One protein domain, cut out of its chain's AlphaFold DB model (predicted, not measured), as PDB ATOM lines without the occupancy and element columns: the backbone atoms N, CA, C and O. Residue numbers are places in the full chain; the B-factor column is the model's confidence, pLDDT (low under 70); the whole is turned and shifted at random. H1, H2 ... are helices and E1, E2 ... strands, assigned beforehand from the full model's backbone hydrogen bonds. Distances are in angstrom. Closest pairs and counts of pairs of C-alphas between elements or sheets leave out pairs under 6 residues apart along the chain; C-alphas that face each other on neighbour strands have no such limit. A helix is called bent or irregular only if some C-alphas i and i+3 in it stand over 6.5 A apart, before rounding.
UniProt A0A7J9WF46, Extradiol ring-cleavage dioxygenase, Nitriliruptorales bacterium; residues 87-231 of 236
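What this domain is: This is residues 87 to 231 of the 236 residues of the protein "Extradiol ring-cleavage dioxygenase" of Nitriliruptorales bacterium (UniProt A0A7J9WF46). Two long helices, H3 and H7, pack together at a slant; H4 runs nearly parallel to H7, set off to its side, and covers one face of the hairpin E1 E2, while the short H5 packs on H3, H4 and H7. One end of the body is drawn out into the short helices H1 and H2 with their loops, and residues 131 to 159, with no named element, run back along the body from the opposite end. The printed part has 145 residues with seven named helices followed by two named strands, in the order H1 H2 H3 H4 H5 H6 H7 E1 E2; the sheet, E1 - E2, is antiparallel. The class is mostly helix, with 65 residues in helices and 10 in strands. The whole is compact, with a radius of gyration of the C-alphas of 15.9 A, and its outline is elongated, spanning 53 by 29 by 25 A.

How they stand to each other: Begin at H1, residues 87 to 92, which touches no helix. It is close to but not clearly touching H6, residues 183 to 188; their closest C-alphas are those of Gly 87 and Ile 187, 7.4 A apart. Next comes H2, residues 100 to 103, which touches no helix and is apart from H1. Go on to H3, residues 115 to 130, and compare it with H7, residues 192 to 206: they touch, and their closest C-alphas, those of Gly 122 and Cys 199, are 3.9 A apart. H3 and H7 run the same way at a steep tilt of 44 degrees. Now find H4, residues 160 to 172, which is apart from H3. H4 is close to but not clearly touching H7, at a shallow tilt of 11 degrees, the same way; the closest C-alphas are those of Leu 170 and Val 201, 7.9 A apart. The hub is H5, residues 175 to 179, touching three helices. It touches H4, with residues 166 to 169 of H4 alone; the closest C-alphas are those of Ala 169 and Ala 177, 6.3 A apart. It touches H7 closest at the C-alphas of Tyr 175 and Val 201, 6.8 A. H5 only just touches H3, with 3 pairs of C-alphas within 8 A, made by residues 115 to 119 of H3 alone; the closest are those of Ala 116 and Leu 179, 6.0 A. H6 is close to but not clearly touching H7; the C-alphas of Ile 186 and Gln 192, their closest, are 5.6 A apart. Last, E1, residues 213 to 217, and E2, residues 226 to 230, form an antiparallel hairpin, with N 217 and O 226 at 2.8 A and N 230 and O 213 at 2.8 A, within hydrogen-bond range. The closest C-alphas of H4 and E1 are those of Ala 171 and Thr 214, 6.6 A apart. In H1, H3, H4, H5 and H6 every O i to N i+4 pair is within hydrogen-bond range; in H7 9 of 11 are, and H2 is too short for such a pair.

Where its parts are: Find C-alpha 87 at (-6.050, -37.209, 11.922), where H1 begins. H3 starts at C-alpha 115, (-3.185, -48.203, 13.873), and runs 22.4 A to C-alpha 130. H4 covers 18.1 A from C-alpha 160 to 172, and H7 22.8 A from C-alpha 192 to 206. H7 is neither bent nor irregular, but only just: C-alphas 192 and 195 are 6.1 A apart. E1 measures 13.7 A and E2 13.9 A, ending at C-alpha 230, (13.591, -48.992, 26.472).

The domain as a whole: Look at Ala 101 and Pro 133 for the two C-alphas farthest apart, 54.1 A. The printed part has no cut. The links H2 to H3, with 11 residues, and H3 to H4, with 29, are long. The mean pLDDT of the printed part is 93.0, and one residue, Phe 222, is under 70.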
ATOM      1  N   GLY A  87      -4.658 -36.802  12.087       87.62
ATOM      2  CA  GLY A  87      -6.050 -37.209  11.922       87.62
ATOM      3  C   GLY A  87      -6.989 -36.044  11.560       87.62
ATOM      4  O   GLY A  87      -6.530 -34.952  11.217       87.62
ATOM      5  N   PRO A  88      -8.312 -36.255  11.638       90.56
ATOM      6  CA  PRO A  88      -9.292 -35.310  11.106       90.56
ATOM      7  C   PRO A  88      -9.278 -33.955  11.824       90.56
ATOM      8  O   PRO A  88      -9.370 -32.923  11.165       90.56
ATOM      9  N   HIS A  89      -9.133 -33.954  13.156       90.31
ATOM     10  CA  HIS A  89      -9.223 -32.743  13.979       90.31
ATOM     11  C   HIS A  89      -7.942 -31.907  13.977       90.31
ATOM     12  O   HIS A  89      -7.994 -30.686  13.891       90.31
ATOM     13  N   VAL A  90      -6.755 -32.509  14.099       88.00
ATOM     14  CA  VAL A  90      -5.530 -31.694  14.196       88.00
ATOM     15  C   VAL A  90      -5.204 -31.061  12.838       88.00
ATOM     16  O   VAL A  90      -4.713 -29.931  12.796       88.00
ATOM     17  N   ILE A  91      -5.529 -31.739  11.728       88.75
ATOM     18  CA  ILE A  91      -5.373 -31.178  10.378       88.75
ATOM     19  C   ILE A  91      -6.334 -29.998  10.175       88.75
ATOM     20  O   ILE A  91      -5.859 -28.908   9.835       88.75
ATOM     21  N   SER A  92      -7.627 -30.148  10.491       88.12
ATOM     22  CA  SER A  92      -8.614 -29.062  10.350       88.12
ATOM     23  C   SER A  92      -8.257 -27.842  11.203       88.12
ATOM     24  O   SER A  92      -8.468 -26.694  10.798       88.12
ATOM     25  N   ARG A  93      -7.618 -28.073  12.358       88.88
ATOM     26  CA  ARG A  93      -7.140 -27.037  13.291       88.88
ATOM     27  C   ARG A  93      -5.745 -26.507  12.973       88.88
ATOM     28  O   ARG A  93      -5.230 -25.666  13.708       88.88
ATOM     29  N   LYS A  94      -5.114 -26.974  11.891       84.50
ATOM     30  CA  LYS A  94      -3.761 -26.574  11.461       84.50
ATOM     31  C   LYS A  94      -2.703 -26.758  12.559       84.50
ATOM     32  O   LYS A  94      -1.799 -25.934  12.698       84.50
ATOM     33  N   GLY A  95      -2.821 -27.831  13.341       80.75
ATOM     34  CA  GLY A  95      -1.888 -28.162  14.421       80.75
ATOM     35  C   GLY A  95      -2.065 -27.352  15.708       80.75
ATOM     36  O   GLY A  95      -1.170 -27.374  16.547       80.75
ATOM     37  N   GLY A  96      -3.165 -26.606  15.858       78.75
ATOM     38  CA  GLY A  96      -3.406 -25.734  17.008       78.75
ATOM     39  C   GLY A  96      -4.646 -26.083  17.830       78.75
ATOM     40  O   GLY A  96      -5.430 -26.972  17.497       78.75
ATOM     41  N   PHE A  97      -4.837 -25.325  18.909       81.88
ATOM     42  CA  PHE A  97      -6.069 -25.335  19.693       81.88
ATOM     43  C   PHE A  97      -7.225 -24.708  18.903       81.88
ATOM     44  O   PHE A  97      -7.026 -23.756  18.146       81.88
ATOM     45  N   ALA A  98      -8.444 -25.194  19.136       83.75
ATOM     46  CA  ALA A  98      -9.666 -24.610  18.594       83.75
ATOM     47  C   ALA A  98     -10.533 -24.035  19.715       83.75
ATOM     48  O   ALA A  98     -10.563 -24.558  20.826       83.75
ATOM     49  N   ARG A  99     -11.263 -22.951  19.430       85.88
ATOM     50  CA  ARG A  99     -12.276 -22.439  20.362       85.88
ATOM     51  C   ARG A  99     -13.507 -23.341  20.282       85.88
ATOM     52  O   ARG A  99     -13.877 -23.759  19.188       85.88
ATOM     53  N   PHE A 100     -14.215 -23.540  21.394       85.31
ATOM     54  CA  PHE A 100     -15.453 -24.338  21.421       85.31
ATOM     55  C   PHE A 100     -16.483 -23.924  20.358       85.31
ATOM     56  O   PHE A 100     -17.103 -24.776  19.728       85.31
ATOM     57  N   ALA A 101     -16.623 -22.620  20.095       87.06
ATOM     58  CA  ALA A 101     -17.523 -22.114  19.057       87.06
ATOM     59  C   ALA A 101     -17.122 -22.536  17.629       87.06
ATOM     60  O   ALA A 101     -17.995 -22.685  16.774       87.06
ATOM     61  N   ASP A 102     -15.823 -22.724  17.377       88.25
ATOM     62  CA  ASP A 102     -15.305 -23.162  16.080       88.25
ATOM     63  C   ASP A 102     -15.423 -24.688  15.933       88.25
ATOM     64  O   ASP A 102     -15.767 -25.162  14.854       88.25
ATOM     65  N   ILE A 103     -15.226 -25.447  17.022       86.81
ATOM     66  CA  ILE A 103     -15.368 -26.916  17.048       86.81
ATOM     67  C   ILE A 103     -16.779 -27.336  16.625       86.81
ATOM     68  O   ILE A 103     -16.939 -28.216  15.787       86.81
ATOM     69  N   ALA A 104     -17.813 -26.650  17.125       84.50
ATOM     70  CA  ALA A 104     -19.210 -26.949  16.792       84.50
ATOM     71  C   ALA A 104     -19.553 -26.800  15.293       84.50
ATOM     72  O   ALA A 104     -20.630 -27.207  14.860       84.50
ATOM     73  N   ARG A 105     -18.673 -26.172  14.505       88.31
ATOM     74  CA  ARG A 105     -18.842 -25.927  13.065       88.31
ATOM     75  C   ARG A 105     -17.682 -26.498  12.250       88.31
ATOM     76  O   ARG A 105     -17.530 -26.150  11.079       88.31
ATOM     77  N   GLU A 106     -16.843 -27.317  12.878       89.00
ATOM     78  CA  GLU A 106     -15.628 -27.842  12.280       89.00
ATOM     79  C   GLU A 106     -15.964 -28.754  11.097       89.00
ATOM     80  O   GLU A 106     -16.788 -29.666  11.189       89.00
ATOM     81  N   ARG A 107     -15.304 -28.506   9.964       91.75
ATOM     82  CA  ARG A 107     -15.290 -29.435   8.838       91.75
ATOM     83  C   ARG A 107     -14.042 -30.293   8.967       91.75
ATOM     84  O   ARG A 107     -12.937 -29.775   8.844       91.75
ATOM     85  N   LEU A 108     -14.248 -31.582   9.202       92.25
ATOM     86  CA  LEU A 108     -13.169 -32.542   9.401       92.25
ATOM     87  C   LEU A 108     -12.401 -32.819   8.107       92.25
ATOM     88  O   LEU A 108     -12.987 -32.893   7.020       92.25
ATOM     89  N   ASP A 109     -11.092 -32.995   8.255       93.75
ATOM     90  CA  ASP A 109     -10.202 -33.496   7.211       93.75
ATOM     91  C   ASP A 109     -10.208 -35.037   7.159       93.75
ATOM     92  O   ASP A 109     -10.767 -35.689   8.045       93.75
ATOM     93  N   PRO A 110      -9.613 -35.661   6.124       91.75
ATOM     94  CA  PRO A 110      -9.487 -37.114   6.056       91.75
ATOM     95  C   PRO A 110      -8.738 -37.716   7.260       91.75
ATOM     96  O   PRO A 110      -7.883 -37.055   7.859       91.75
ATOM     97  N   PRO A 111      -9.010 -38.989   7.603       89.75
ATOM     98  CA  PRO A 111      -8.306 -39.662   8.685       89.75
ATOM     99  C   PRO A 111      -6.819 -39.864   8.363       89.75
ATOM    100  O   PRO A 111      -6.395 -39.882   7.205       89.75
ATOM    101  N   GLY A 112      -6.028 -40.053   9.420       91.19
ATOM    102  CA  GLY A 112      -4.660 -40.555   9.304       91.19
ATOM    103  C   GLY A 112      -4.619 -42.046   8.930       91.19
ATOM    104  O   GLY A 112      -5.666 -42.674   8.740       91.19
ATOM    105  N   PRO A 113      -3.420 -42.646   8.835       95.31
ATOM    106  CA  PRO A 113      -3.290 -44.087   8.671       95.31
ATOM    107  C   PRO A 113      -3.896 -44.820   9.874       95.31
ATOM    108  O   PRO A 113      -3.867 -44.322  10.999       95.31
ATOM    109  N   SER A 114      -4.428 -46.021   9.642       96.75
ATOM    110  CA  SER A 114      -4.960 -46.838  10.732       96.75
ATOM    111  C   SER A 114      -3.842 -47.326  11.667       96.75
ATOM    112  O   SER A 114      -2.705 -47.518  11.213       96.75
ATOM    113  N   PRO A 115      -4.154 -47.621  12.942       97.62
ATOM    114  CA  PRO A 115      -3.185 -48.203  13.873       97.62
ATOM    115  C   PRO A 115      -2.530 -49.481  13.334       97.62
ATOM    116  O   PRO A 115      -1.308 -49.619  13.372       97.62
ATOM    117  N   ALA A 116      -3.318 -50.366  12.712       98.00
ATOM    118  CA  ALA A 116      -2.820 -51.578  12.060       98.00
ATOM    119  C   ALA A 116      -1.842 -51.282  10.905       98.00
ATOM    120  O   ALA A 116      -0.849 -51.991  10.738       98.00
ATOM    121  N   ARG A 117      -2.072 -50.217  10.119       97.62
ATOM    122  CA  ARG A 117      -1.150 -49.811   9.045       97.62
ATOM    123  C   ARG A 117       0.163 -49.275   9.610       97.62
ATOM    124  O   ARG A 117       1.214 -49.609   9.066       97.62
ATOM    125  N   CYS A 118       0.117 -48.494  10.689       98.19
ATOM    126  CA  CYS A 118       1.315 -48.030  11.394       98.19
ATOM    127  C   CYS A 118       2.102 -49.190  12.012       98.19
ATOM    128  O   CYS A 118       3.317 -49.261  11.847       98.19
ATOM    129  N   TYR A 119       1.416 -50.143  12.642       98.56
ATOM    130  CA  TYR A 119       2.035 -51.362  13.159       98.56
ATOM    131  C   TYR A 119       2.764 -52.136  12.053       98.56
ATOM    132  O   TYR A 119       3.949 -52.444  12.179       98.56
ATOM    133  N   ALA A 120       2.090 -52.387  10.928       98.38
ATOM    134  CA  ALA A 120       2.686 -53.083   9.790       98.38
ATOM    135  C   ALA A 120       3.882 -52.318   9.192       98.38
ATOM    136  O   ALA A 120       4.883 -52.932   8.828       98.38
ATOM    137  N   LEU A 121       3.807 -50.983   9.119       98.19
ATOM    138  CA  LEU A 121       4.922 -50.134   8.681       98.19
ATOM    139  C   LEU A 121       6.135 -50.294   9.605       98.19
ATOM    140  O   LEU A 121       7.264 -50.407   9.132       98.19
ATOM    141  N   GLY A 122       5.894 -50.329  10.914       97.94
ATOM    142  CA  GLY A 122       6.899 -50.611  11.929       97.94
ATOM    143  C   GLY A 122       7.604 -51.947  11.730       97.94
ATOM    144  O   GLY A 122       8.834 -52.000  11.697       97.94
ATOM    145  N   ALA A 123       6.826 -53.015  11.546       98.06
ATOM    146  CA  ALA A 123       7.349 -54.352  11.280       98.06
ATOM    147  C   ALA A 123       8.203 -54.381  10.000       98.06
ATOM    148  O   ALA A 123       9.341 -54.848  10.017       98.06
ATOM    149  N   ALA A 124       7.712 -53.788   8.906       97.75
ATOM    150  CA  ALA A 124       8.461 -53.701   7.653       97.75
ATOM    151  C   ALA A 124       9.775 -52.911   7.806       97.75
ATOM    152  O   ALA A 124      10.812 -53.321   7.286       97.75
ATOM    153  N   LEU A 125       9.757 -51.810   8.566       96.75
ATOM    154  CA  LEU A 125      10.956 -51.030   8.873       96.75
ATOM    155  C   LEU A 125      11.974 -51.841   9.687       96.75
ATOM    156  O   LEU A 125      13.167 -51.801   9.393       96.75
ATOM    157  N   ALA A 126      11.522 -52.584  10.699       96.00
ATOM    158  CA  ALA A 126      12.396 -53.442  11.492       96.00
ATOM    159  C   ALA A 126      13.013 -54.565  10.653       96.00
ATOM    160  O   ALA A 126      14.218 -54.792  10.746       96.00
ATOM    161  N   SER A 127      12.219 -55.210   9.796       94.31
ATOM    162  CA  SER A 127      12.695 -56.223   8.849       94.31
ATOM    163  C   SER A 127      13.775 -55.665   7.916       94.31
ATOM    164  O   SER A 127      14.827 -56.284   7.765       94.31
ATOM    165  N   ALA A 128      13.572 -54.460   7.364       93.25
ATOM    166  CA  ALA A 128      14.553 -53.790   6.505       93.25
ATOM    167  C   ALA A 128      15.902 -53.561   7.202       93.25
ATOM    168  O   ALA A 128      16.958 -53.649   6.586       93.25
ATOM    169  N   LEU A 129      15.856 -53.244   8.496       93.31
ATOM    170  CA  LEU A 129      17.025 -52.868   9.283       93.31
ATOM    171  C   LEU A 129      17.720 -54.054   9.949       93.31
ATOM    172  O   LEU A 129      18.907 -53.953  10.262       93.31
ATOM    173  N   ARG A 130      16.996 -55.154  10.194       90.56
ATOM    174  CA  ARG A 130      17.475 -56.292  10.983       90.56
ATOM    175  C   ARG A 130      18.782 -56.823  10.418       90.56
ATOM    176  O   ARG A 130      19.769 -56.866  11.138       90.56
ATOM    177  N   ASP A 131      18.834 -57.176   9.144       82.50
ATOM    178  CA  ASP A 131      19.995 -57.874   8.575       82.50
ATOM    179  C   ASP A 131      21.045 -56.924   7.968       82.50
ATOM    180  O   ASP A 131      22.043 -57.362   7.395       82.50
ATOM    181  N   GLY A 132      20.855 -55.612   8.149       84.81
ATOM    182  CA  GLY A 132      21.774 -54.581   7.682       84.81
ATOM    183  C   GLY A 132      23.042 -54.434   8.543       84.81
ATOM    184  O   GLY A 132      23.098 -54.886   9.692       84.81
ATOM    185  N   PRO A 133      24.075 -53.742   8.024       89.88
ATOM    186  CA  PRO A 133      25.345 -53.517   8.726       89.88
ATOM    187  C   PRO A 133      25.256 -52.430   9.813       89.88
ATOM    188  O   PRO A 133      26.226 -52.168  10.526       89.88
ATOM    189  N   HIS A 134      24.115 -51.747   9.923       91.38
ATOM    190  CA  HIS A 134      23.941 -50.596  10.795       91.38
ATOM    191  C   HIS A 134      23.467 -50.993  12.194       91.38
ATOM    192  O   HIS A 134      22.628 -51.871  12.377       91.38
ATOM    193  N   ARG A 135      23.956 -50.268  13.205       92.25
ATOM    194  CA  ARG A 135      23.393 -50.289  14.559       92.25
ATOM    195  C   ARG A 135      22.386 -49.154  14.665       92.25
ATOM    196  O   ARG A 135      22.783 -47.990  14.671       92.25
ATOM    197  N   VAL A 136      21.101 -49.491  14.713       93.50
ATOM    198  CA  VAL A 136      20.009 -48.513  14.643       93.50
ATOM    199  C   VAL A 136      19.227 -48.483  15.951       93.50
ATOM    200  O   VAL A 136      18.888 -49.525  16.504       93.50
ATOM    201  N   ALA A 137      18.920 -47.274  16.423       94.31
ATOM    202  CA  ALA A 137      17.914 -47.039  17.449       94.31
ATOM    203  C   ALA A 137      16.643 -46.502  16.775       94.31
ATOM    204  O   ALA A 137      16.674 -45.442  16.149       94.31
ATOM    205  N   LEU A 138      15.536 -47.237  16.898       95.00
ATOM    206  CA  LEU A 138      14.214 -46.770  16.482       95.00
ATOM    207  C   LEU A 138      13.571 -46.004  17.638       95.00
ATOM    208  O   LEU A 138      13.492 -46.515  18.753       95.00
ATOM    209  N   ILE A 139      13.128 -44.775  17.374       95.50
ATOM    210  CA  ILE A 139      12.604 -43.865  18.396       95.50
ATOM    211  C   ILE A 139      11.229 -43.363  17.953       95.50
ATOM    212  O   ILE A 139      11.133 -42.595  16.995       95.50
ATOM    213  N   ALA A 140      10.176 -43.761  18.670       95.06
ATOM    214  CA  ALA A 140       8.876 -43.097  18.595       95.06
ATOM    215  C   ALA A 140       8.877 -41.903  19.555       95.06
ATOM    216  O   ALA A 140       8.915 -42.073  20.771       95.06
ATOM    217  N   SER A 141       8.885 -40.696  18.992       90.19
ATOM    218  CA  SER A 141       8.908 -39.441  19.745       90.19
ATOM    219  C   SER A 141       7.533 -38.781  19.690       90.19
ATOM    220  O   SER A 141       7.229 -38.058  18.742       90.19
ATOM    221  N   SER A 142       6.702 -39.060  20.693       90.12
ATOM    222  CA  SER A 142       5.435 -38.362  20.947       90.12
ATOM    223  C   SER A 142       4.959 -38.561  22.382       90.12
ATOM    224  O   SER A 142       5.323 -39.545  23.037       90.12
ATOM    225  N   SER A 143       4.136 -37.626  22.862       88.31
ATOM    226  CA  SER A 143       3.304 -37.846  24.047       88.31
ATOM    227  C   SER A 143       2.027 -38.608  23.679       88.31
ATOM    228  O   SER A 143       1.821 -38.969  22.519       88.31
ATOM    229  N   TRP A 144       1.235 -38.972  24.683       93.88
ATOM    230  CA  TRP A 144       0.088 -39.865  24.504       93.88
ATOM    231  C   TRP A 144      -1.193 -39.054  24.311       93.88
ATOM    232  O   TRP A 144      -1.156 -38.088  23.548       93.88
ATOM    233  N   SER A 145      -2.327 -39.409  24.921       94.00
ATOM    234  CA  SER A 145      -3.554 -38.638  24.710       94.00
ATOM    235  C   SER A 145      -3.363 -37.147  25.017       94.00
ATOM    236  O   SER A 145      -2.630 -36.778  25.939       94.00
ATOM    237  N   HIS A 146      -3.988 -36.273  24.229       92.50
ATOM    238  CA  HIS A 146      -3.912 -34.824  24.399       92.50
ATOM    239  C   HIS A 146      -5.257 -34.256  24.837       92.50
ATOM    240  O   HIS A 146      -6.234 -34.377  24.103       92.50
ATOM    241  N   ALA A 147      -5.299 -33.556  25.972       92.06
ATOM    242  CA  ALA A 147      -6.530 -33.030  26.557       92.06
ATOM    243  C   ALA A 147      -7.360 -32.225  25.549       92.06
ATOM    244  O   ALA A 147      -8.544 -32.496  25.412       92.06
ATOM    245  N   PHE A 148      -6.754 -31.332  24.752       89.38
ATOM    246  CA  PHE A 148      -7.472 -30.537  23.733       89.38
ATOM    247  C   PHE A 148      -8.157 -31.328  22.597       89.38
ATOM    248  O   PHE A 148      -8.788 -30.732  21.718       89.38
ATOM    249  N   LEU A 149      -7.997 -32.650  22.571       91.25
ATOM    250  CA  LEU A 149      -8.627 -33.560  21.616       91.25
ATOM    251  C   LEU A 149      -9.655 -34.487  22.277       91.25
ATOM    252  O   LEU A 149     -10.317 -35.235  21.567       91.25
ATOM    253  N   VAL A 150      -9.822 -34.427  23.602       92.44
ATOM    254  CA  VAL A 150     -10.713 -35.315  24.361       92.44
ATOM    255  C   VAL A 150     -12.009 -34.584  24.710       92.44
ATOM    256  O   VAL A 150     -12.137 -33.956  25.767       92.44
ATOM    257  N   ASP A 151     -12.991 -34.665  23.810       89.19
ATOM    258  CA  ASP A 151     -14.303 -34.012  23.958       89.19
ATOM    259  C   ASP A 151     -15.024 -34.439  25.249       89.19
ATOM    260  O   ASP A 151     -15.581 -33.602  25.960       89.19
ATOM    261  N   SER A 152     -14.958 -35.727  25.603       89.94
ATOM    262  CA  SER A 152     -15.585 -36.288  26.813       89.94
ATOM    263  C   SER A 152     -15.019 -35.701  28.115       89.94
ATOM    264  O   SER A 152     -15.714 -35.644  29.131       89.94
ATOM    265  N   ALA A 153     -13.776 -35.216  28.077       90.12
ATOM    266  CA  ALA A 153     -13.094 -34.560  29.184       90.12
ATOM    267  C   ALA A 153     -13.176 -33.026  29.107       90.12
ATOM    268  O   ALA A 153     -12.449 -32.341  29.831       90.12
ATOM    269  N   TRP A 154     -14.042 -32.477  28.244       89.88
ATOM    270  CA  TRP A 154     -14.231 -31.033  28.044       89.88
ATOM    271  C   TRP A 154     -12.947 -30.289  27.681       89.88
ATOM    272  O   TRP A 154     -12.796 -29.105  27.977       89.88
ATOM    273  N   HIS A 155     -12.006 -30.995  27.061       89.81
ATOM    274  CA  HIS A 155     -10.681 -30.490  26.710       89.81
ATOM    275  C   HIS A 155      -9.797 -30.111  27.906       89.81
ATOM    276  O   HIS A 155      -8.793 -29.421  27.744       89.81
ATOM    277  N   LEU A 156     -10.164 -30.556  29.112       90.06
ATOM    278  CA  LEU A 156      -9.475 -30.199  30.354       90.06
ATOM    279  C   LEU A 156      -8.445 -31.236  30.789       90.06
ATOM    280  O   LEU A 156      -7.491 -30.882  31.475       90.06
ATOM    281  N   ARG A 157      -8.648 -32.508  30.437       92.25
ATOM    282  CA  ARG A 157      -7.782 -33.615  30.858       92.25
ATOM    283  C   ARG A 157      -7.539 -34.597  29.713       92.25
ATOM    284  O   ARG A 157      -8.422 -34.740  28.865       92.25
ATOM    285  N   PRO A 158      -6.363 -35.246  29.671       94.62
ATOM    286  CA  PRO A 158      -6.114 -36.357  28.759       94.62
ATOM    287  C   PRO A 158      -7.052 -37.542  29.045       94.62
ATOM    288  O   PRO A 158      -7.653 -37.633  30.122       94.62
ATOM    289  N   ASP A 159      -7.151 -38.479  28.103       95.50
ATOM    290  CA  ASP A 159      -7.837 -39.754  28.321       95.50
ATOM    291  C   ASP A 159      -6.884 -40.746  29.000       95.50
ATOM    292  O   ASP A 159      -6.329 -41.672  28.406       95.50
ATOM    293  N   THR A 160      -6.668 -40.518  30.294       95.50
ATOM    294  CA  THR A 160      -5.756 -41.321  31.114       95.50
ATOM    295  C   THR A 160      -6.158 -42.794  31.188       95.50
ATOM    296  O   THR A 160      -5.291 -43.655  31.317       95.50
ATOM    297  N   ALA A 161      -7.451 -43.111  31.081       95.94
ATOM    298  CA  ALA A 161      -7.913 -44.494  31.098       95.94
ATOM    299  C   ALA A 161      -7.523 -45.227  29.805       95.94
ATOM    300  O   ALA A 161      -6.968 -46.327  29.874       95.94
ATOM    301  N   ALA A 162      -7.752 -44.603  28.643       96.62
ATOM    302  CA  ALA A 162      -7.338 -45.153  27.353       96.62
ATOM    303  C   ALA A 162      -5.811 -45.282  27.249       96.62
ATOM    304  O   ALA A 162      -5.297 -46.292  26.765       96.62
ATOM    305  N   ASP A 163      -5.078 -44.285  27.747       97.06
ATOM    306  CA  ASP A 163      -3.620 -44.338  27.832       97.06
ATOM    307  C   ASP A 163      -3.169 -45.524  28.689       97.06
ATOM    308  O   ASP A 163      -2.423 -46.385  28.226       97.06
ATOM    309  N   ARG A 164      -3.672 -45.642  29.920       97.12
ATOM    310  CA  ARG A 164      -3.289 -46.721  30.837       97.12
ATOM    311  C   ARG A 164      -3.504 -48.112  30.236       97.12
ATOM    312  O   ARG A 164      -2.628 -48.960  30.385       97.12
ATOM    313  N   ALA A 165      -4.602 -48.332  29.515       97.31
ATOM    314  CA  ALA A 165      -4.872 -49.614  28.866       97.31
ATOM    315  C   ALA A 165      -3.778 -50.002  27.849       97.31
ATOM    316  O   ALA A 165      -3.280 -51.130  27.863       97.31
ATOM    317  N   LEU A 166      -3.348 -49.060  27.001       97.88
ATOM    318  CA  LEU A 166      -2.266 -49.300  26.039       97.88
ATOM    319  C   LEU A 166      -0.901 -49.440  26.725       97.88
ATOM    320  O   LEU A 166      -0.076 -50.253  26.297       97.88
ATOM    321  N   TYR A 167      -0.667 -48.714  27.821       98.12
ATOM    322  CA  TYR A 167       0.539 -48.879  28.635       98.12
ATOM    323  C   TYR A 167       0.634 -50.260  29.280       98.12
ATOM    324  O   TYR A 167       1.689 -50.887  29.222       98.12
ATOM    325  N   GLU A 168      -0.448 -50.756  29.874       98.12
ATOM    326  CA  GLU A 168      -0.471 -52.079  30.500       98.12
ATOM    327  C   GLU A 168      -0.185 -53.177  29.468       98.12
ATOM    328  O   GLU A 168       0.655 -54.050  29.708       98.12
ATOM    329  N   ALA A 169      -0.780 -53.070  28.277       97.94
ATOM    330  CA  ALA A 169      -0.487 -53.955  27.155       97.94
ATOM    331  C   ALA A 169       0.985 -53.867  26.708       97.94
ATOM    332  O   ALA A 169       1.643 -54.891  26.514       97.94
ATOM    333  N   LEU A 170       1.545 -52.654  26.605       97.62
ATOM    334  CA  LEU A 170       2.958 -52.443  26.278       97.62
ATOM    335  C   LEU A 170       3.877 -53.114  27.305       97.62
ATOM    336  O   LEU A 170       4.774 -53.866  26.927       97.62
ATOM    337  N   ALA A 171       3.642 -52.863  28.594       97.38
ATOM    338  CA  ALA A 171       4.446 -53.380  29.695       97.38
ATOM    339  C   ALA A 171       4.401 -54.916  29.782       97.38
ATOM    340  O   ALA A 171       5.417 -55.544  30.084       97.38
ATOM    341  N   ALA A 172       3.260 -55.533  29.460       96.75
ATOM    342  CA  ALA A 172       3.121 -56.988  29.365       96.75
ATOM    343  C   ALA A 172       3.763 -57.588  28.089       96.75
ATOM    344  O   ALA A 172       3.998 -58.804  27.994       96.75
ATOM    345  N   GLY A 173       4.067 -56.747  27.095       95.94
ATOM    346  CA  GLY A 173       4.418 -57.179  25.745       95.94
ATOM    347  C   GLY A 173       3.247 -57.862  25.032       95.94
ATOM    348  O   GLY A 173       3.476 -58.789  24.257       95.94
ATOM    349  N   ASP A 174       2.013 -57.456  25.343       96.88
ATOM    350  CA  ASP A 174       0.784 -57.876  24.669       96.88
ATOM    351  C   ASP A 174       0.510 -56.939  23.486       96.88
ATOM    352  O   ASP A 174      -0.257 -55.977  23.552       96.88
ATOM    353  N   TYR A 175       1.203 -57.196  22.382       96.56
ATOM    354  CA  TYR A 175       1.068 -56.392  21.168       96.56
ATOM    355  C   TYR A 175      -0.192 -56.724  20.365       96.56
ATOM    356  O   TYR A 175      -0.604 -55.930  19.521       96.56
ATOM    357  N   GLU A 176      -0.835 -57.861  20.638       95.25
ATOM    358  CA  GLU A 176      -2.127 -58.193  20.038       95.25
ATOM    359  C   GLU A 176      -3.236 -57.295  20.590       95.25
ATOM    360  O   GLU A 176      -4.119 -56.884  19.838       95.25
ATOM    361  N   ALA A 177      -3.177 -56.929  21.876       96.12
ATOM    362  CA  ALA A 177      -4.094 -55.951  22.451       96.12
ATOM    363  C   ALA A 177      -4.011 -54.585  21.753       96.12
ATOM    364  O   ALA A 177      -5.050 -53.975  21.514       96.12
ATOM    365  N   TRP A 178      -2.814 -54.145  21.346       97.31
ATOM    366  CA  TRP A 178      -2.651 -52.913  20.564       97.31
ATOM    367  C   TRP A 178      -3.378 -53.000  19.216       97.31
ATOM    368  O   TRP A 178      -4.054 -52.060  18.813       97.31
ATOM    369  N   LEU A 179      -3.314 -54.140  18.522       96.00
ATOM    370  CA  LEU A 179      -3.970 -54.318  17.219       96.00
ATOM    371  C   LEU A 179      -5.506 -54.283  17.274       96.00
ATOM    372  O   LEU A 179      -6.142 -54.156  16.227       96.00
ATOM    373  N   LYS A 180      -6.108 -54.370  18.465       96.88
ATOM    374  CA  LYS A 180      -7.558 -54.208  18.650       96.88
ATOM    375  C   LYS A 180      -7.994 -52.742  18.603       96.88
ATOM    376  O   LYS A 180      -9.177 -52.488  18.407       96.88
ATOM    377  N   THR A 181      -7.067 -51.795  18.760       97.50
ATOM    378  CA  THR A 181      -7.356 -50.361  18.708       97.50
ATOM    379  C   THR A 181      -7.688 -49.922  17.284       97.50
ATOM    380  O   THR A 181      -6.899 -50.101  16.350       97.50
ATOM    381  N   THR A 182      -8.852 -49.304  17.113       96.94
ATOM    382  CA  THR A 182      -9.309 -48.762  15.832       96.94
ATOM    383  C   THR A 182      -8.883 -47.304  15.645       96.94
ATOM    384  O   THR A 182      -8.429 -46.634  16.571       96.94
ATOM    385  N   GLY A 183      -9.024 -46.783  14.422       95.56
ATOM    386  CA  GLY A 183      -8.806 -45.355  14.168       95.56
ATOM    387  C   GLY A 183      -9.775 -44.459  14.949       95.56
ATOM    388  O   GLY A 183      -9.373 -43.394  15.411       95.56
ATOM    389  N   ASP A 184     -11.012 -44.915  15.148       95.44
ATOM    390  CA  ASP A 184     -12.030 -44.174  15.895       95.44
ATOM    391  C   ASP A 184     -11.691 -44.120  17.390       95.44
ATOM    392  O   ASP A 184     -11.820 -43.059  17.998       95.44
ATOM    393  N   ASP A 185     -11.154 -45.206  17.960       96.69
ATOM    394  CA  ASP A 185     -10.673 -45.223  19.351       96.69
ATOM    395  C   ASP A 185      -9.540 -44.207  19.563       96.69
ATOM    396  O   ASP A 185      -9.546 -43.458  20.541       96.69
ATOM    397  N   ILE A 186      -8.591 -44.135  18.619       96.25
ATOM    398  CA  ILE A 186      -7.490 -43.159  18.641       96.25
ATOM    399  C   ILE A 186      -8.012 -41.723  18.592       96.25
ATOM    400  O   ILE A 186      -7.487 -40.840  19.273       96.25
ATOM    401  N   ILE A 187      -9.029 -41.469  17.768       94.81
ATOM    402  CA  ILE A 187      -9.624 -40.139  17.638       94.81
ATOM    403  C   ILE A 187     -10.374 -39.763  18.918       94.81
ATOM    404  O   ILE A 187     -10.143 -38.676  19.444       94.81
ATOM    405  N   ALA A 188     -11.223 -40.658  19.428       95.06
ATOM    406  CA  ALA A 188     -12.070 -40.414  20.591       95.06
ATOM    407  C   ALA A 188     -11.266 -40.162  21.877       95.06
ATOM    408  O   ALA A 188     -11.652 -39.330  22.697       95.06
ATOM    409  N   SER A 189     -10.133 -40.849  22.026       95.75
ATOM    410  CA  SER A 189      -9.233 -40.726  23.180       95.75
ATOM    411  C   SER A 189      -8.185 -39.618  23.031       95.75
ATOM    412  O   SER A 189      -7.361 -39.428  23.920       95.75
ATOM    413  N   GLY A 190      -8.163 -38.877  21.915       94.38
ATOM    414  CA  GLY A 190      -7.151 -37.842  21.679       94.38
ATOM    415  C   GLY A 190      -5.721 -38.384  21.534       94.38
ATOM    416  O   GLY A 190      -4.758 -37.673  21.827       94.38
ATOM    417  N   GLN A 191      -5.571 -39.642  21.111       94.75
ATOM    418  CA  GLN A 191      -4.314 -40.391  21.019       94.75
ATOM    419  C   GLN A 191      -3.657 -40.321  19.634       94.75
ATOM    420  O   GLN A 191      -2.896 -41.207  19.263       94.75
ATOM    421  N   GLN A 192      -3.929 -39.311  18.812       93.75
ATOM    422  CA  GLN A 192      -3.536 -39.333  17.399       93.75
ATOM    423  C   GLN A 192      -2.011 -39.501  17.214       93.75
ATOM    424  O   GLN A 192      -1.576 -40.308  16.389       93.75
ATOM    425  N   GLU A 193      -1.189 -38.876  18.066       93.31
ATOM    426  CA  GLU A 193       0.275 -39.041  18.047       93.31
ATOM    427  C   GLU A 193       0.773 -40.431  18.502       93.31
ATOM    428  O   GLU A 193       1.929 -40.791  18.240       93.31
ATOM    429  N   MET A 194      -0.081 -41.259  19.118       95.69
ATOM    430  CA  MET A 194       0.239 -42.655  19.443       95.69
ATOM    431  C   MET A 194       0.464 -43.497  18.191       95.69
ATOM    432  O   MET A 194       1.117 -44.532  18.275       95.69
ATOM    433  N   LEU A 195       0.023 -43.059  17.007       96.81
ATOM    434  CA  LEU A 195       0.322 -43.747  15.747       96.81
ATOM    435  C   LEU A 195       1.834 -43.925  15.501       96.81
ATOM    436  O   LEU A 195       2.228 -44.872  14.823       96.81
ATOM    437  N   LEU A 196       2.691 -43.080  16.091       96.50
ATOM    438  CA  LEU A 196       4.145 -43.286  16.103       96.50
ATOM    439  C   LEU A 196       4.560 -44.470  16.991       96.50
ATOM    440  O   LEU A 196       5.444 -45.243  16.622       96.50
ATOM    441  N   TRP A 197       3.900 -44.646  18.135       97.31
ATOM    442  CA  TRP A 197       4.097 -45.792  19.020       97.31
ATOM    443  C   TRP A 197       3.608 -47.090  18.387       97.31
ATOM    444  O   TRP A 197       4.282 -48.099  18.540       97.31
ATOM    445  N   PHE A 198       2.529 -47.074  17.598       98.12
ATOM    446  CA  PHE A 198       2.122 -48.245  16.811       98.12
ATOM    447  C   PHE A 198       3.233 -48.709  15.863       98.12
ATOM    448  O   PHE A 198       3.509 -49.906  15.802       98.12
ATOM    449  N   CYS A 199       3.938 -47.787  15.194       98.12
ATOM    450  CA  CYS A 199       5.126 -48.136  14.409       98.12
ATOM    451  C   CYS A 199       6.228 -48.764  15.281       98.12
ATOM    452  O   CYS A 199       6.827 -49.763  14.892       98.12
ATOM    453  N   LEU A 200       6.503 -48.216  16.467       97.44
ATOM    454  CA  LEU A 200       7.514 -48.792  17.361       97.44
ATOM    455  C   LEU A 200       7.110 -50.184  17.862       97.44
ATOM    456  O   LEU A 200       7.921 -51.102  17.818       97.44
ATOM    457  N   VAL A 201       5.867 -50.361  18.300       97.56
ATOM    458  CA  VAL A 201       5.344 -51.640  18.791       97.56
ATOM    459  C   VAL A 201       5.382 -52.694  17.687       97.56
ATOM    460  O   VAL A 201       5.867 -53.795  17.930       97.56
ATOM    461  N   GLY A 202       4.973 -52.351  16.462       98.06
ATOM    462  CA  GLY A 202       5.077 -53.254  15.315       98.06
ATOM    463  C   GLY A 202       6.521 -53.641  14.984       98.06
ATOM    464  O   GLY A 202       6.807 -54.809  14.731       98.06
ATOM    465  N   ALA A 203       7.455 -52.689  15.073       97.56
ATOM    466  CA  ALA A 203       8.882 -52.966  14.922       97.56
ATOM    467  C   ALA A 203       9.402 -53.924  16.008       97.56
ATOM    468  O   ALA A 203      10.143 -54.859  15.715       97.56
ATOM    469  N   MET A 204       9.020 -53.707  17.267       96.88
ATOM    470  CA  MET A 204       9.454 -54.557  18.378       96.88
ATOM    471  C   MET A 204       8.825 -55.950  18.311       96.88
ATOM    472  O   MET A 204       9.494 -56.924  18.644       96.88
ATOM    473  N   ALA A 205       7.586 -56.062  17.832       96.56
ATOM    474  CA  ALA A 205       6.927 -57.338  17.591       96.56
ATOM    475  C   ALA A 205       7.650 -58.174  16.525       96.56
ATOM    476  O   ALA A 205       7.955 -59.334  16.785       96.56
ATOM    477  N   GLU A 206       7.999 -57.570  15.382       96.56
ATOM    478  CA  GLU A 206       8.789 -58.222  14.319       96.56
ATOM    479  C   GLU A 206      10.144 -58.732  14.833       96.56
ATOM    480  O   GLU A 206      10.629 -59.785  14.424       96.56
ATOM    481  N   LEU A 207      10.763 -58.003  15.765       94.75
ATOM    482  CA  LEU A 207      12.038 -58.390  16.377       94.75
ATOM    483  C   LEU A 207      11.884 -59.355  17.565       94.75
ATOM    484  O   LEU A 207      12.887 -59.779  18.140       94.75
ATOM    485  N   GLY A 208      10.654 -59.685  17.973       94.62
ATOM    486  CA  GLY A 208      10.390 -60.489  19.168       94.62
ATOM    487  C   GLY A 208      10.893 -59.831  20.459       94.62
ATOM    488  O   GLY A 208      11.309 -60.518  21.391       94.62
ATOM    489  N   HIS A 209      10.927 -58.499  20.514       94.81
ATOM    490  CA  HIS A 209      11.423 -57.731  21.653       94.81
ATOM    491  C   HIS A 209      10.282 -57.249  22.543       94.81
ATOM    492  O   HIS A 209       9.273 -56.738  22.064       94.81
ATOM    493  N   LYS A 210      10.479 -57.360  23.858       95.06
ATOM    494  CA  LYS A 210       9.626 -56.759  24.893       95.06
ATOM    495  C   LYS A 210      10.350 -55.581  25.554       95.06
ATOM    496  O   LYS A 210      11.586 -55.541  25.503       95.06
ATOM    497  N   PRO A 211       9.636 -54.627  26.180       95.75
ATOM    498  CA  PRO A 211      10.293 -53.556  26.915       95.75
ATOM    499  C   PRO A 211      11.169 -54.145  28.026       95.75
ATOM    500  O   PRO A 211      10.721 -54.950  28.836       95.75
ATOM    501  N   SER A 212      12.431 -53.729  28.074       95.94
ATOM    502  CA  SER A 212      13.346 -54.050  29.180       95.94
ATOM    503  C   SER A 212      13.147 -53.126  30.383       95.94
ATOM    504  O   SER A 212      13.511 -53.465  31.505       95.94
ATOM    505  N   TRP A 213      12.584 -51.947  30.130       97.00
ATOM    506  CA  TRP A 213      12.153 -50.981  31.124       97.00
ATOM    507  C   TRP A 213      11.070 -50.111  30.497       97.00
ATOM    508  O   TRP A 213      11.170 -49.755  29.321       97.00
ATOM    509  N   THR A 214      10.051 -49.759  31.270       97.56
ATOM    510  CA  THR A 214       9.041 -48.786  30.863       97.56
ATOM    511  C   THR A 214       8.421 -48.122  32.089       97.56
ATOM    512  O   THR A 214       8.434 -48.700  33.178       97.56
ATOM    513  N   THR A 215       7.946 -46.889  31.935       97.44
ATOM    514  CA  THR A 215       7.219 -46.151  32.973       97.44
ATOM    515  C   THR A 215       6.150 -45.267  32.349       97.44
ATOM    516  O   THR A 215       6.340 -44.739  31.250       97.44
ATOM    517  N   PHE A 216       5.058 -45.070  33.081       96.31
ATOM    518  CA  PHE A 216       3.959 -44.190  32.717       96.31
ATOM    519  C   PHE A 216       3.850 -43.058  33.733       96.31
ATOM    520  O   PHE A 216       3.807 -43.292  34.940       96.31
ATOM    521  N   ILE A 217       3.833 -41.826  33.234       93.75
ATOM    522  CA  ILE A 217       3.706 -40.613  34.031       93.75
ATOM    523  C   ILE A 217       2.364 -39.979  33.702       93.75
ATOM    524  O   ILE A 217       2.182 -39.371  32.640       93.75
ATOM    525  N   GLU A 218       1.449 -40.106  34.652       92.56
ATOM    526  CA  GLU A 218       0.146 -39.463  34.601       92.56
ATOM    527  C   GLU A 218       0.252 -37.991  34.948       92.56
ATOM    528  O   GLU A 218       1.002 -37.583  35.840       92.56
ATOM    529  N   SER A 219      -0.515 -37.181  34.232       83.44
ATOM    530  CA  SER A 219      -0.574 -35.761  34.499       83.44
ATOM    531  C   SER A 219      -1.885 -35.159  34.015       83.44
ATOM    532  O   SER A 219      -2.151 -35.132  32.820       83.44
ATOM    533  N   ASP A 220      -2.593 -34.507  34.934       79.50
ATOM    534  CA  ASP A 220      -3.720 -33.626  34.613       79.50
ATOM    535  C   ASP A 220      -3.293 -32.160  34.388       79.50
ATOM    536  O   ASP A 220      -4.106 -31.326  34.003       79.50
ATOM    537  N   VAL A 221      -2.024 -31.811  34.653       70.25
ATOM    538  CA  VAL A 221      -1.510 -30.425  34.566       70.25
ATOM    539  C   VAL A 221      -0.878 -30.143  33.206       70.25
ATOM    540  O   VAL A 221      -1.061 -29.085  32.606       70.25
ATOM    541  N   PHE A 222      -0.103 -31.097  32.710       64.81
ATOM    542  CA  PHE A 222       0.377 -31.120  31.342       64.81
ATOM    543  C   PHE A 222      -0.726 -31.723  30.483       64.81
ATOM    544  O   PHE A 222      -1.214 -32.799  30.798       64.81
ATOM    545  N   ASN A 223      -1.067 -31.049  29.389       83.56
ATOM    546  CA  ASN A 223      -2.079 -31.423  28.397       83.56
ATOM    547  C   ASN A 223      -1.949 -32.861  27.834       83.56
ATOM    548  O   ASN A 223      -2.740 -33.237  26.986       83.56
ATOM    549  N   SER A 224      -0.963 -33.654  28.252       91.81
ATOM    550  CA  SER A 224      -0.787 -35.035  27.830       91.81
ATOM    551  C   SER A 224      -0.050 -35.871  28.881       91.81
ATOM    552  O   SER A 224       0.867 -35.377  29.557       91.81
ATOM    553  N   ASN A 225      -0.423 -37.150  28.972       93.62
ATOM    554  CA  ASN A 225       0.338 -38.159  29.701       93.62
ATOM    555  C   ASN A 225       1.635 -38.504  28.954       93.62
ATOM    556  O   ASN A 225       1.759 -38.316  27.739       93.62
ATOM    557  N   LYS A 226       2.635 -39.008  29.683       92.44
ATOM    558  CA  LYS A 226       3.931 -39.387  29.103       92.44
ATOM    559  C   LYS A 226       4.233 -40.845  29.395       92.44
ATOM    560  O   LYS A 226       4.042 -41.305  30.514       92.44
ATOM    561  N   SER A 227       4.790 -41.539  28.415       93.88
ATOM    562  CA  SER A 227       5.343 -42.876  28.593       93.88
ATOM    563  C   SER A 227       6.781 -42.903  28.112       93.88
ATOM    564  O   SER A 227       7.141 -42.226  27.148       93.88
ATOM    565  N   PHE A 228       7.602 -43.696  28.787       95.25
ATOM    566  CA  PHE A 228       8.971 -43.965  28.376       95.25
ATOM    567  C   PHE A 228       9.173 -45.472  28.315       95.25
ATOM    568  O   PHE A 228       8.675 -46.209  29.165       95.25
ATOM    569  N   GLY A 229       9.917 -45.937  27.316       94.75
ATOM    570  CA  GLY A 229      10.197 -47.353  27.116       94.75
ATOM    571  C   GLY A 229      11.574 -47.560  26.507       94.75
ATOM    572  O   GLY A 229      11.975 -46.835  25.600       94.75
ATOM    573  N   ILE A 230      12.304 -48.552  27.014       95.81
ATOM    574  CA  ILE A 230      13.591 -48.992  26.472       95.81
ATOM    575  C   ILE A 230      13.475 -50.464  26.102       95.81
ATOM    576  O   ILE A 230      13.191 -51.314  26.949       95.81
ATOM    577  N   PHE A 231      13.792 -50.775  24.852       94.50
ATOM    578  CA  PHE A 231      13.891 -52.131  24.326       94.50
ATOM    579  C   PHE A 231      15.370 -52.431  24.113       94.50
ATOM    580  O   PHE A 231      16.023 -51.804  23.279       94.50
TER     581      PHE A 231